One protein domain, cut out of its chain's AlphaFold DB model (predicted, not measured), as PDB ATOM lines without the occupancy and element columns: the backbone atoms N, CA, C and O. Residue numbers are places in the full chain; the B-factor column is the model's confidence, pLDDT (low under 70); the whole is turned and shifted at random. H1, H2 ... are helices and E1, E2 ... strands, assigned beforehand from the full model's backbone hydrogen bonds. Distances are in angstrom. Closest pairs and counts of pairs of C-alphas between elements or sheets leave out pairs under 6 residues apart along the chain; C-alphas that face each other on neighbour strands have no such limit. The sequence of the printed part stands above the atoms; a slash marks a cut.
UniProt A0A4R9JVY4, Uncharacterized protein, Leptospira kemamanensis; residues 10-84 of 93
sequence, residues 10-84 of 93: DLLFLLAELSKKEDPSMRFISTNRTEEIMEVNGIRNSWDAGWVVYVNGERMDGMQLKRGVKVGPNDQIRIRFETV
ATOM      1  N   ASP A  10      38.475  39.089 -57.056       94.19
ATOM      2  CA  ASP A  10      38.692  38.747 -55.662       94.19
ATOM      3  C   ASP A  10      37.541  37.877 -55.145       94.19
ATOM      4  O   ASP A  10      36.372  38.217 -55.340       94.19
ATOM      5  N   LEU A  11      37.864  36.755 -54.504       94.50
ATOM      6  CA  LEU A  11      36.869  35.813 -54.005       94.50
ATOM      7  C   LEU A  11      35.934  36.460 -52.980       94.50
ATOM      8  O   LEU A  11      34.724  36.281 -53.069       94.50
ATOM      9  N   LEU A  12      36.461  37.254 -52.042       93.75
ATOM     10  CA  LEU A  12      35.625  37.905 -51.030       93.75
ATOM     11  C   LEU A  12      34.698  38.940 -51.656       93.75
ATOM     12  O   LEU A  12      33.551  39.068 -51.236       93.75
ATOM     13  N   PHE A  13      35.166  39.637 -52.692       92.88
ATOM     14  CA  PHE A  13      34.315  40.542 -53.454       92.88
ATOM     15  C   PHE A  13      33.139  39.797 -54.098       92.88
ATOM     16  O   PHE A  13      31.999  40.220 -53.938       92.88
ATOM     17  N   LEU A  14      33.392  38.660 -54.756       92.50
ATOM     18  CA  LEU A  14      32.332  37.844 -55.358       92.50
ATOM     19  C   LEU A  14      31.322  37.347 -54.318       92.50
ATOM     20  O   LEU A  14      30.116  37.435 -54.540       92.50
ATOM     21  N   LEU A  15      31.801  36.868 -53.168       92.25
ATOM     22  CA  LEU A  15      30.926  36.407 -52.090       92.25
ATOM     23  C   LEU A  15      30.116  37.557 -51.473       92.25
ATOM     24  O   LEU A  15      28.942  37.379 -51.156       92.25
ATOM     25  N   ALA A  16      30.692  38.756 -51.367       91.50
ATOM     26  CA  ALA A  16      29.980  39.951 -50.919       91.50
ATOM     27  C   ALA A  16      28.955  40.469 -51.947       91.50
ATOM     28  O   ALA A  16      27.965  41.100 -51.578       91.50
ATOM     29  N   GLU A  17      29.170  40.242 -53.245       92.44
ATOM     30  CA  GLU A  17      28.142  40.501 -54.257       92.44
ATOM     31  C   GLU A  17      26.996  39.488 -54.154       92.44
ATOM     32  O   GLU A  17      25.831  39.879 -54.249       92.44
ATOM     33  N   LEU A  18      27.319  38.212 -53.932       89.44
ATOM     34  CA  LEU A  18      26.338  37.141 -53.761       89.44
ATOM     35  C   LEU A  18      25.493  37.343 -52.499       89.44
ATOM     36  O   LEU A  18      24.274  37.189 -52.557       89.44
ATOM     37  N   SER A  19      26.095  37.791 -51.392       90.38
ATOM     38  CA  SER A  19      25.347  38.088 -50.165       90.38
ATOM     39  C   SER A  19      24.293  39.179 -50.365       90.38
ATOM     40  O   SER A  19      23.208  39.128 -49.801       90.38
ATOM     41  N   LYS A  20      24.558  40.167 -51.223       89.88
ATOM     42  CA  LYS A  20      23.588  41.236 -51.508       89.88
ATOM     43  C   LYS A  20      22.446  40.788 -52.416       89.88
ATOM     44  O   LYS A  20      21.377  41.392 -52.367       89.88
ATOM     45  N   LYS A  21      22.693  39.807 -53.286       90.50
ATOM     46  CA  LYS A  21      21.770  39.418 -54.363       90.50
ATOM     47  C   LYS A  21      20.944  38.182 -54.021       90.50
ATOM     48  O   LYS A  21      19.761  38.158 -54.339       90.50
ATOM     49  N   GLU A  22      21.564  37.179 -53.407       88.31
ATOM     50  CA  GLU A  22      20.991  35.835 -53.267       88.31
ATOM     51  C   GLU A  22      20.882  35.383 -51.809       88.31
ATOM     52  O   GLU A  22      19.869  34.794 -51.440       88.31
ATOM     53  N   ASP A  23      21.868  35.704 -50.964       86.94
ATOM     54  CA  ASP A  23      21.854  35.332 -49.543       86.94
ATOM     55  C   ASP A  23      22.142  36.528 -48.613       86.94
ATOM     56  O   ASP A  23      23.265  36.685 -48.121       86.94
ATOM     57  N   PRO A  24      21.123  37.353 -48.299       86.81
ATOM     58  CA  PRO A  24      21.260  38.482 -47.376       86.81
ATOM     59  C   PRO A  24      21.690  38.097 -45.956       86.81
ATOM     60  O   PRO A  24      22.088  38.966 -45.179       86.81
ATOM     61  N   SER A  25      21.581  36.814 -45.589       87.94
ATOM     62  CA  SER A  25      22.028  36.319 -44.286       87.94
ATOM     63  C   SER A  25      23.533  36.066 -44.235       87.94
ATOM     64  O   SER A  25      24.082  35.938 -43.139       87.94
ATOM     65  N   MET A  26      24.207  36.030 -45.390       93.69
ATOM     66  CA  MET A  26      25.632  35.759 -45.455       93.69
ATOM     67  C   MET A  26      26.430  36.859 -44.753       93.69
ATOM     68  O   MET A  26      26.344  38.044 -45.090       93.69
ATOM     69  N   ARG A  27      27.231  36.459 -43.763       93.25
ATOM     70  CA  ARG A  27      28.028  37.372 -42.932       93.25
ATOM     71  C   ARG A  27      29.476  36.947 -42.884       93.25
ATOM     72  O   ARG A  27      29.787  35.759 -42.846       93.25
ATOM     73  N   PHE A  28      30.343  37.943 -42.777       92.25
ATOM     74  CA  PHE A  28      31.783  37.776 -42.664       92.25
ATOM     75  C   PHE A  28      32.266  38.442 -41.376       92.25
ATOM     76  O   PHE A  28      31.709  39.458 -40.952       92.25
ATOM     77  N   ILE A  29      33.293  37.872 -40.752       90.56
ATOM     78  CA  ILE A  29      34.102  38.560 -39.749       90.56
ATOM     79  C   ILE A  29      35.457  38.856 -40.369       90.56
ATOM     80  O   ILE A  29      36.187  37.956 -40.784       90.56
ATOM     81  N   SER A  30      35.790  40.141 -40.358       88.62
ATOM     82  CA  SER A  30      37.074  40.653 -40.797       88.62
ATOM     83  C   SER A  30      37.885  41.065 -39.580       88.62
ATOM     84  O   SER A  30      37.454  41.907 -38.791       88.62
ATOM     85  N   THR A  31      39.074  40.493 -39.423       88.69
ATOM     86  CA  THR A  31      40.073  40.965 -38.459       88.69
ATOM     87  C   THR A  31      41.240  41.619 -39.198       88.69
ATOM     88  O   THR A  31      41.294  41.650 -40.432       88.69
ATOM     89  N   ASN A  32      42.228  42.117 -38.453       88.62
ATOM     90  CA  ASN A  32      43.471  42.615 -39.046       88.62
ATOM     91  C   ASN A  32      44.299  41.504 -39.720       88.62
ATOM     92  O   ASN A  32      45.193  41.814 -40.501       88.62
ATOM     93  N   ARG A  33      44.041  40.225 -39.407       87.62
ATOM     94  CA  ARG A  33      44.859  39.086 -39.862       87.62
ATOM     95  C   ARG A  33      44.100  38.080 -40.717       87.62
ATOM     96  O   ARG A  33      44.717  37.421 -41.546       87.62
ATOM     97  N   THR A  34      42.798  37.953 -40.509       91.50
ATOM     98  CA  THR A  34      41.968  36.907 -41.107       91.50
ATOM     99  C   THR A  34      40.647  37.466 -41.611       91.50
ATOM    100  O   THR A  34      40.149  38.467 -41.097       91.50
ATOM    101  N   GLU A  35      40.086  36.797 -42.609       93.06
ATOM    102  CA  GLU A  35      38.692  36.917 -43.011       93.06
ATOM    103  C   GLU A  35      38.021  35.550 -42.853       93.06
ATOM    104  O   GLU A  35      38.578  34.541 -43.279       93.06
ATOM    105  N   GLU A  36      36.834  35.503 -42.255       91.38
ATOM    106  CA  GLU A  36      36.075  34.265 -42.067       91.38
ATOM    107  C   GLU A  36      34.606  34.465 -42.433       91.38
ATOM    108  O   GLU A  36      34.010  35.495 -42.121       91.38
ATOM    109  N   ILE A  37      33.995  33.450 -43.047       93.00
ATOM    110  CA  ILE A  37      32.542  33.401 -43.231       93.00
ATOM    111  C   ILE A  37      31.915  32.941 -41.916       93.00
ATOM    112  O   ILE A  37      32.298  31.909 -41.370       93.00
ATOM    113  N   MET A  38      30.951  33.701 -41.405       92.56
ATOM    114  CA  MET A  38      30.285  33.442 -40.126       92.56
ATOM    115  C   MET A  38      28.895  32.853 -40.249       92.56
ATOM    116  O   MET A  38      28.466  32.129 -39.350       92.56
ATOM    117  N   GLU A  39      28.199  33.184 -41.327       94.31
ATOM    118  CA  GLU A  39      26.823  32.780 -41.569       94.31
ATOM    119  C   GLU A  39      26.631  32.627 -43.075       94.31
ATOM    120  O   GLU A  39      27.161  33.440 -43.831       94.31
ATOM    121  N   VAL A  40      25.911  31.584 -43.486       94.00
ATOM    122  CA  VAL A  40      25.420  31.355 -44.854       94.00
ATOM    123  C   VAL A  40      24.060  30.683 -44.717       94.00
ATOM    124  O   VAL A  40      23.914  29.750 -43.922       94.00
ATOM    125  N   ASN A  41      23.059  31.150 -45.457       91.06
ATOM    126  CA  ASN A  41      21.679  30.661 -45.424       91.06
ATOM    127  C   ASN A  41      21.109  30.531 -43.993       91.06
ATOM    128  O   ASN A  41      20.431  29.557 -43.663       91.06
ATOM    129  N   GLY A  42      21.432  31.482 -43.114       90.69
ATOM    130  CA  GLY A  42      20.983  31.526 -41.718       90.69
ATOM    131  C   GLY A  42      21.687  30.555 -40.761       90.69
ATOM    132  O   GLY A  42      21.421  30.581 -39.559       90.69
ATOM    133  N   ILE A  43      22.592  29.703 -41.250       93.56
ATOM    134  CA  ILE A  43      23.360  28.778 -40.411       93.56
ATOM    135  C   ILE A  43      24.656  29.463 -39.995       93.56
ATOM    136  O   ILE A  43      25.465  29.867 -40.833       93.56
ATOM    137  N   ARG A  44      24.862  29.573 -38.683       92.75
ATOM    138  CA  ARG A  44      26.033  30.215 -38.082       92.75
ATOM    139  C   ARG A  44      27.096  29.206 -37.696       92.75
ATOM    140  O   ARG A  44      26.790  28.072 -37.339       92.75
ATOM    141  N   ASN A  45      28.338  29.669 -37.675       90.75
ATOM    142  CA  ASN A  45      29.419  28.910 -37.065       90.75
ATOM    143  C   ASN A  45      29.157  28.632 -35.575       90.75
ATOM    144  O   ASN A  45      28.633  29.486 -34.856       90.75
ATOM    145  N   SER A  46      29.618  27.473 -35.112       86.94
ATOM    146  CA  SER A  46      29.659  27.057 -33.711       86.94
ATOM    147  C   SER A  46      31.115  26.928 -33.230       86.94
ATOM    148  O   SER A  46      32.060  27.430 -33.855       86.94
ATOM    149  N   TRP A  47      31.294  26.293 -32.071       82.56
ATOM    150  CA  TRP A  47      32.603  25.987 -31.492       82.56
ATOM    151  C   TRP A  47      33.330  24.854 -32.213       82.56
ATOM    152  O   TRP A  47      34.554  24.862 -32.297       82.56
ATOM    153  N   ASP A  48      32.571  23.888 -32.712       86.88
ATOM    154  CA  ASP A  48      33.037  22.641 -33.306       86.88
ATOM    155  C   ASP A  48      32.784  22.567 -34.812       86.88
ATOM    156  O   ASP A  48      33.312  21.673 -35.462       86.88
ATOM    157  N   ALA A  49      32.011  23.493 -35.384       90.94
ATOM    158  CA  ALA A  49      31.706  23.529 -36.803       90.94
ATOM    159  C   ALA A  49      31.720  24.955 -37.361       90.94
ATOM    160  O   ALA A  49      31.431  25.940 -36.674       90.94
ATOM    161  N   GLY A  50      32.063  25.078 -38.637       92.56
ATOM    162  CA  GLY A  50      32.093  26.364 -39.302       92.56
ATOM    163  C   GLY A  50      32.159  26.275 -40.815       92.56
ATOM    164  O   GLY A  50      32.374  25.214 -41.400       92.56
ATOM    165  N   TRP A  51      31.959  27.428 -41.441       94.25
ATOM    166  CA  TRP A  51      32.031  27.600 -42.879       94.25
ATOM    167  C   TRP A  51      33.475  27.589 -43.365       94.25
ATOM    168  O   TRP A  51      34.298  28.418 -42.976       94.25
ATOM    169  N   VAL A  52      33.765  26.645 -44.252       94.25
ATOM    170  CA  VAL A  52      35.062  26.456 -44.890       94.25
ATOM    171  C   VAL A  52      34.925  26.722 -46.381       94.25
ATOM    172  O   VAL A  52      34.004  26.229 -47.036       94.25
ATOM    173  N   VAL A  53      35.858  27.505 -46.916       94.94
ATOM    174  CA  VAL A  53      35.910  27.855 -48.334       94.94
ATOM    175  C   VAL A  53      36.936  26.977 -49.033       94.94
ATOM    176  O   VAL A  53      38.061  26.832 -48.559       94.94
ATOM    177  N   TYR A  54      36.551  26.426 -50.176       96.81
ATOM    178  CA  TYR A  54      37.413  25.655 -51.055       96.81
ATOM    179  C   TYR A  54      37.465  26.294 -52.440       96.81
ATOM    180  O   TYR A  54      36.423  26.649 -52.995       96.81
ATOM    181  N   VAL A  55      38.660  26.380 -53.017       96.81
ATOM    182  CA  VAL A  55      38.884  26.796 -54.407       96.81
ATOM    183  C   VAL A  55      39.616  25.667 -55.117       96.81
ATOM    184  O   VAL A  55      40.683  25.253 -54.680       96.81
ATOM    185  N   ASN A  56      39.022  25.118 -56.176       96.44
ATOM    186  CA  ASN A  56      39.542  23.958 -56.912       96.44
ATOM    187  C   ASN A  56      39.889  22.754 -56.017       96.44
ATOM    188  O   ASN A  56      40.789  21.977 -56.315       96.44
ATOM    189  N   GLY A  57      39.159  22.594 -54.909       95.81
ATOM    190  CA  GLY A  57      39.380  21.527 -53.931       95.81
ATOM    191  C   GLY A  57      40.414  21.844 -52.847       95.81
ATOM    192  O   GLY A  57      40.469  21.109 -51.865       95.81
ATOM    193  N   GLU A  58      41.167  22.942 -52.947       96.44
ATOM    194  CA  GLU A  58      42.040  23.403 -51.864       96.44
ATOM    195  C   GLU A  58      41.267  24.232 -50.845       96.44
ATOM    196  O   GLU A  58      40.531  25.153 -51.200       96.44
ATOM    197  N   ARG A  59      41.470  23.925 -49.562       94.94
ATOM    198  CA  ARG A  59      40.914  24.688 -48.445       94.94
ATOM    199  C   ARG A  59      41.626  26.030 -48.320       94.94
ATOM    200  O   ARG A  59      42.842  26.064 -48.165       94.94
ATOM    201  N   MET A  60      40.860  27.114 -48.319       94.88
ATOM    202  CA  MET A  60      41.362  28.464 -48.080       94.88
ATOM    203  C   MET A  60      41.276  28.787 -46.589       94.88
ATOM    204  O   MET A  60      40.198  28.712 -45.993       94.88
ATOM    205  N   ASP A  61      42.402  29.153 -45.980       91.56
ATOM    206  CA  ASP A  61      42.418  29.676 -44.617       91.56
ATOM    207  C   ASP A  61      42.041  31.171 -44.570       91.56
ATOM    208  O   ASP A  61      42.011  31.880 -45.583       91.56
ATOM    209  N   GLY A  62      41.751  31.671 -43.366       91.25
ATOM    210  CA  GLY A  62      41.325  33.058 -43.203       91.25
ATOM    211  C   GLY A  62      42.400  34.091 -43.561       91.25
ATOM    212  O   GLY A  62      42.063  35.202 -43.969       91.25
ATOM    213  N   MET A  63      43.691  33.757 -43.456       93.38
ATOM    214  CA  MET A  63      44.779  34.659 -43.853       93.38
ATOM    215  C   MET A  63      44.892  34.749 -45.376       93.38
ATOM    216  O   MET A  63      45.117  35.833 -45.914       93.38
ATOM    217  N   GLN A  64      44.727  33.628 -46.079       94.69
ATOM    218  CA  GLN A  64      44.684  33.573 -47.536       94.69
ATOM    219  C   GLN A  64      43.502  34.384 -48.062       94.69
ATOM    220  O   GLN A  64      43.694  35.228 -48.938       94.69
ATOM    221  N   LEU A  65      42.310  34.200 -47.480       94.12
ATOM    222  CA  LEU A  65      41.133  35.003 -47.815       94.12
ATOM    223  C   LEU A  65      41.411  36.496 -47.617       94.12
ATOM    224  O   LEU A  65      41.198  37.278 -48.543       94.12
ATOM    225  N   LYS A  66      41.991  36.887 -46.474       93.62
ATOM    226  CA  LYS A  66      42.346  38.287 -46.186       93.62
ATOM    227  C   LYS A  66      43.332  38.885 -47.195       93.62
ATOM    228  O   LYS A  66      43.260  40.076 -47.487       93.62
ATOM    229  N   ARG A  67      44.260  38.079 -47.721       93.69
ATOM    230  CA  ARG A  67      45.247  38.498 -48.735       93.69
ATOM    231  C   ARG A  67      44.651  38.651 -50.140       93.69
ATOM    232  O   ARG A  67      45.318  39.217 -51.002       93.69
ATOM    233  N   GLY A  68      43.421  38.189 -50.357       92.75
ATOM    234  CA  GLY A  68      42.708  38.313 -51.623       92.75
ATOM    235  C   GLY A  68      42.989  37.151 -52.568       92.75
ATOM    236  O   GLY A  68      43.828  37.245 -53.469       92.75
ATOM    237  N   VAL A  69      42.254  36.051 -52.384       95.06
ATOM    238  CA  VAL A  69      42.281  34.896 -53.293       95.06
ATOM    239  C   VAL A  69      41.686  35.308 -54.637       95.06
ATOM    240  O   VAL A  69      40.552  35.783 -54.706       95.06
ATOM    241  N   LYS A  70      42.458  35.141 -55.715       95.31
ATOM    242  CA  LYS A  70      42.022  35.469 -57.077       95.31
ATOM    243  C   LYS A  70      41.444  34.240 -57.756       95.31
ATOM    244  O   LYS A  70      42.136  33.235 -57.874       95.31
ATOM    245  N   VAL A  71      40.214  34.369 -58.233       94.69
ATOM    246  CA  VAL A  71      39.471  33.310 -58.924       94.69
ATOM    247  C   VAL A  71      39.028  33.790 -60.301       94.69
ATOM    248  O   VAL A  71      38.711  34.968 -60.491       94.69
ATOM    249  N   GLY A  72      39.054  32.888 -61.273       93.31
ATOM    250  CA  GLY A  72      38.583  33.094 -62.636       93.31
ATOM    251  C   GLY A  72      37.362  32.229 -62.974       93.31
ATOM    252  O   GLY A  72      36.915  31.427 -62.157       93.31
ATOM    253  N   PRO A  73      36.828  32.346 -64.202       90.00
ATOM    254  CA  PRO A  73      35.570  31.696 -64.596       90.00
ATOM    255  C   PRO A  73      35.570  30.161 -64.548       90.00
ATOM    256  O   PRO A  73      34.508  29.556 -64.450       90.00
ATOM    257  N   ASN A  74      36.747  29.536 -64.640       92.31
ATOM    258  CA  ASN A  74      36.895  28.079 -64.622       92.31
ATOM    259  C   ASN A  74      37.196  27.526 -63.222       92.31
ATOM    260  O   ASN A  74      37.275  26.308 -63.064       92.31
ATOM    261  N   ASP A  75      37.400  28.397 -62.228       94.69
ATOM    262  CA  ASP A  75      37.691  27.961 -60.869       94.69
ATOM    263  C   ASP A  75      36.406  27.509 -60.176       94.69
ATOM    264  O   ASP A  75      35.374  28.180 -60.205       94.69
ATOM    265  N   GLN A  76      36.477  26.363 -59.511       95.69
ATOM    266  CA  GLN A  76      35.372  25.842 -58.728       95.69
ATOM    267  C   GLN A  76      35.461  26.341 -57.290       95.69
ATOM    268  O   GLN A  76      36.371  25.970 -56.549       95.69
ATOM    269  N   ILE A  77      34.462  27.109 -56.867       95.44
ATOM    270  CA  ILE A  77      34.329  27.584 -55.489       95.44
ATOM    271  C   ILE A  77      33.302  26.707 -54.772       95.44
ATOM    272  O   ILE A  77      32.206  26.479 -55.284       95.44
ATOM    273  N   ARG A  78      33.638  26.208 -53.580       95.81
ATOM    274  CA  ARG A  78      32.692  25.509 -52.697       95.81
ATOM    275  C   ARG A  78      32.756  26.102 -51.300       95.81
ATOM    276  O   ARG A  78      33.840  26.339 -50.780       95.81
ATOM    277  N   ILE A  79      31.598  26.288 -50.678       93.50
ATOM    278  CA  ILE A  79      31.478  26.682 -49.273       93.50
ATOM    279  C   ILE A  79      30.784  25.535 -48.547       93.50
ATOM    280  O   ILE A  79      29.714  25.095 -48.972       93.50
ATOM    281  N   ARG A  80      31.412  24.996 -47.502       95.38
ATOM    282  CA  ARG A  80      30.911  23.821 -46.776       95.38
ATOM    283  C   ARG A  80      30.874  24.097 -45.287       95.38
ATOM    284  O   ARG A  80      31.800  24.696 -44.752       95.38
ATOM    285  N   PHE A  81      29.806  23.654 -44.635       94.31
ATOM    286  CA  PHE A  81      29.725  23.651 -43.182       94.31
ATOM    287  C   PHE A  81      30.341  22.348 -42.684       94.31
ATOM    288  O   PHE A  81      29.839  21.267 -42.996       94.31
ATOM    289  N   GLU A  82      31.469  22.440 -41.991       94.44
ATOM    290  CA  GLU A  82      32.276  21.282 -41.610       94.44
ATOM    291  C   GLU A  82      32.702  21.380 -40.150       94.44
ATOM    292  O   GLU A  82      32.795  22.475 -39.594       94.44
ATOM    293  N   THR A  83      33.001  20.233 -39.538       91.25
ATOM    294  CA  THR A  83      33.644  20.195 -38.225       91.25
ATOM    295  C   THR A  83      35.029  20.840 -38.316       91.25
ATOM    296  O   THR A  83      35.832  20.490 -39.183       91.25
ATOM    297  N   VAL A  84      35.320  21.789 -37.429       84.94
ATOM    298  CA  VAL A  84      36.580  22.538 -37.394       84.94
ATOM    299  C   VAL A  84      37.131  22.592 -35.976       84.94
ATOM    300  O   VAL A  84      36.405  22.821 -35.013       84.94
TER     301      VAL A  84
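What this domain is: This is residues 10 to 84 of the 93 residues of an uncharacterized protein of Leptospira kemamanensis (UniProt A0A4R9JVY4). A small antiparallel sheet of three strands, E4, E3 and E5, makes one wall, and the hairpin of E1 and E2 stands edge-on over one face of it, with E2 crossing E3 and E1 farther out; the other face of the wall is bare. H1 packs beside the hairpin, and the short H2 sits by the beginning of E2. The printed part has 75 residues with two named helices and five named strands, in the order H1, E1, E2, E3, E4, H2, E5, in a mixed class of helices and strands; the larger sheet's order is E4, E3, E5. It is compact, with a radius of gyration of the C-alphas of 11.7 A, and spans 32 by 25 by 25 A.

Where its parts are: Find C-alpha 11 at (36.869, 35.813, -54.005); from there H1 runs to residue 21, 15.5 A away. E1 is residues 27 to 30, 9.9 A long, and E2 is residues 35 to 40, 14.5 A. Look for E3 at C-alpha 49, (31.706, 23.529, -36.803); it runs 19.3 A to residue 55. E4, residues 58 to 60, and H2, residues 62 to 67, follow. E5, residues 77 to 83, covers 18.8 A and ends at C-alpha 83, (33.644, 20.195, -38.225).

How they stand to each other: Begin with the inner strand E3. Beside E5, antiparallel at 154 degrees, you find N 52 and O 80 at 2.8 A. Beside E4, with which it forms a hairpin, N 60 and O 53 are 2.8 A apart. E4, H2 and E5 form a split strand-helix-strand unit, two strands of one sheet that are not neighbours, with a helix between them along the chain and E3 between them in the sheet; its crossover is right-handed. Next look at E2: the closest C-alphas of E2 and E3, Ile 37 and Trp 51, are 5.8 A apart. In the hairpin E1 and E2, antiparallel at 166 degrees, N 29 and O 36 are 2.8 A apart. The closest C-alphas of E2 and H2, Glu 35 and Gly 62, are 4.7 A apart. H1 and E2 are near each other, while H1 and E3 are apart. H1 and H2 are close but not clearly touching, about perpendicular at 79 degrees; their closest C-alphas, Leu 12 and Leu 65, are 7.0 A apart. Every O i to N i+4 pair is within hydrogen-bond range in H2, and 6 of 7 in H1.

The domain as a whole: The two C-alphas farthest apart are those of Trp 47 and Pro 73, 33.7 A. The printed part, residues 10 to 84, has no cut, and no link is long. In this predicted model the mean pLDDT of the printed part is 92.3, and no printed residue is under 70.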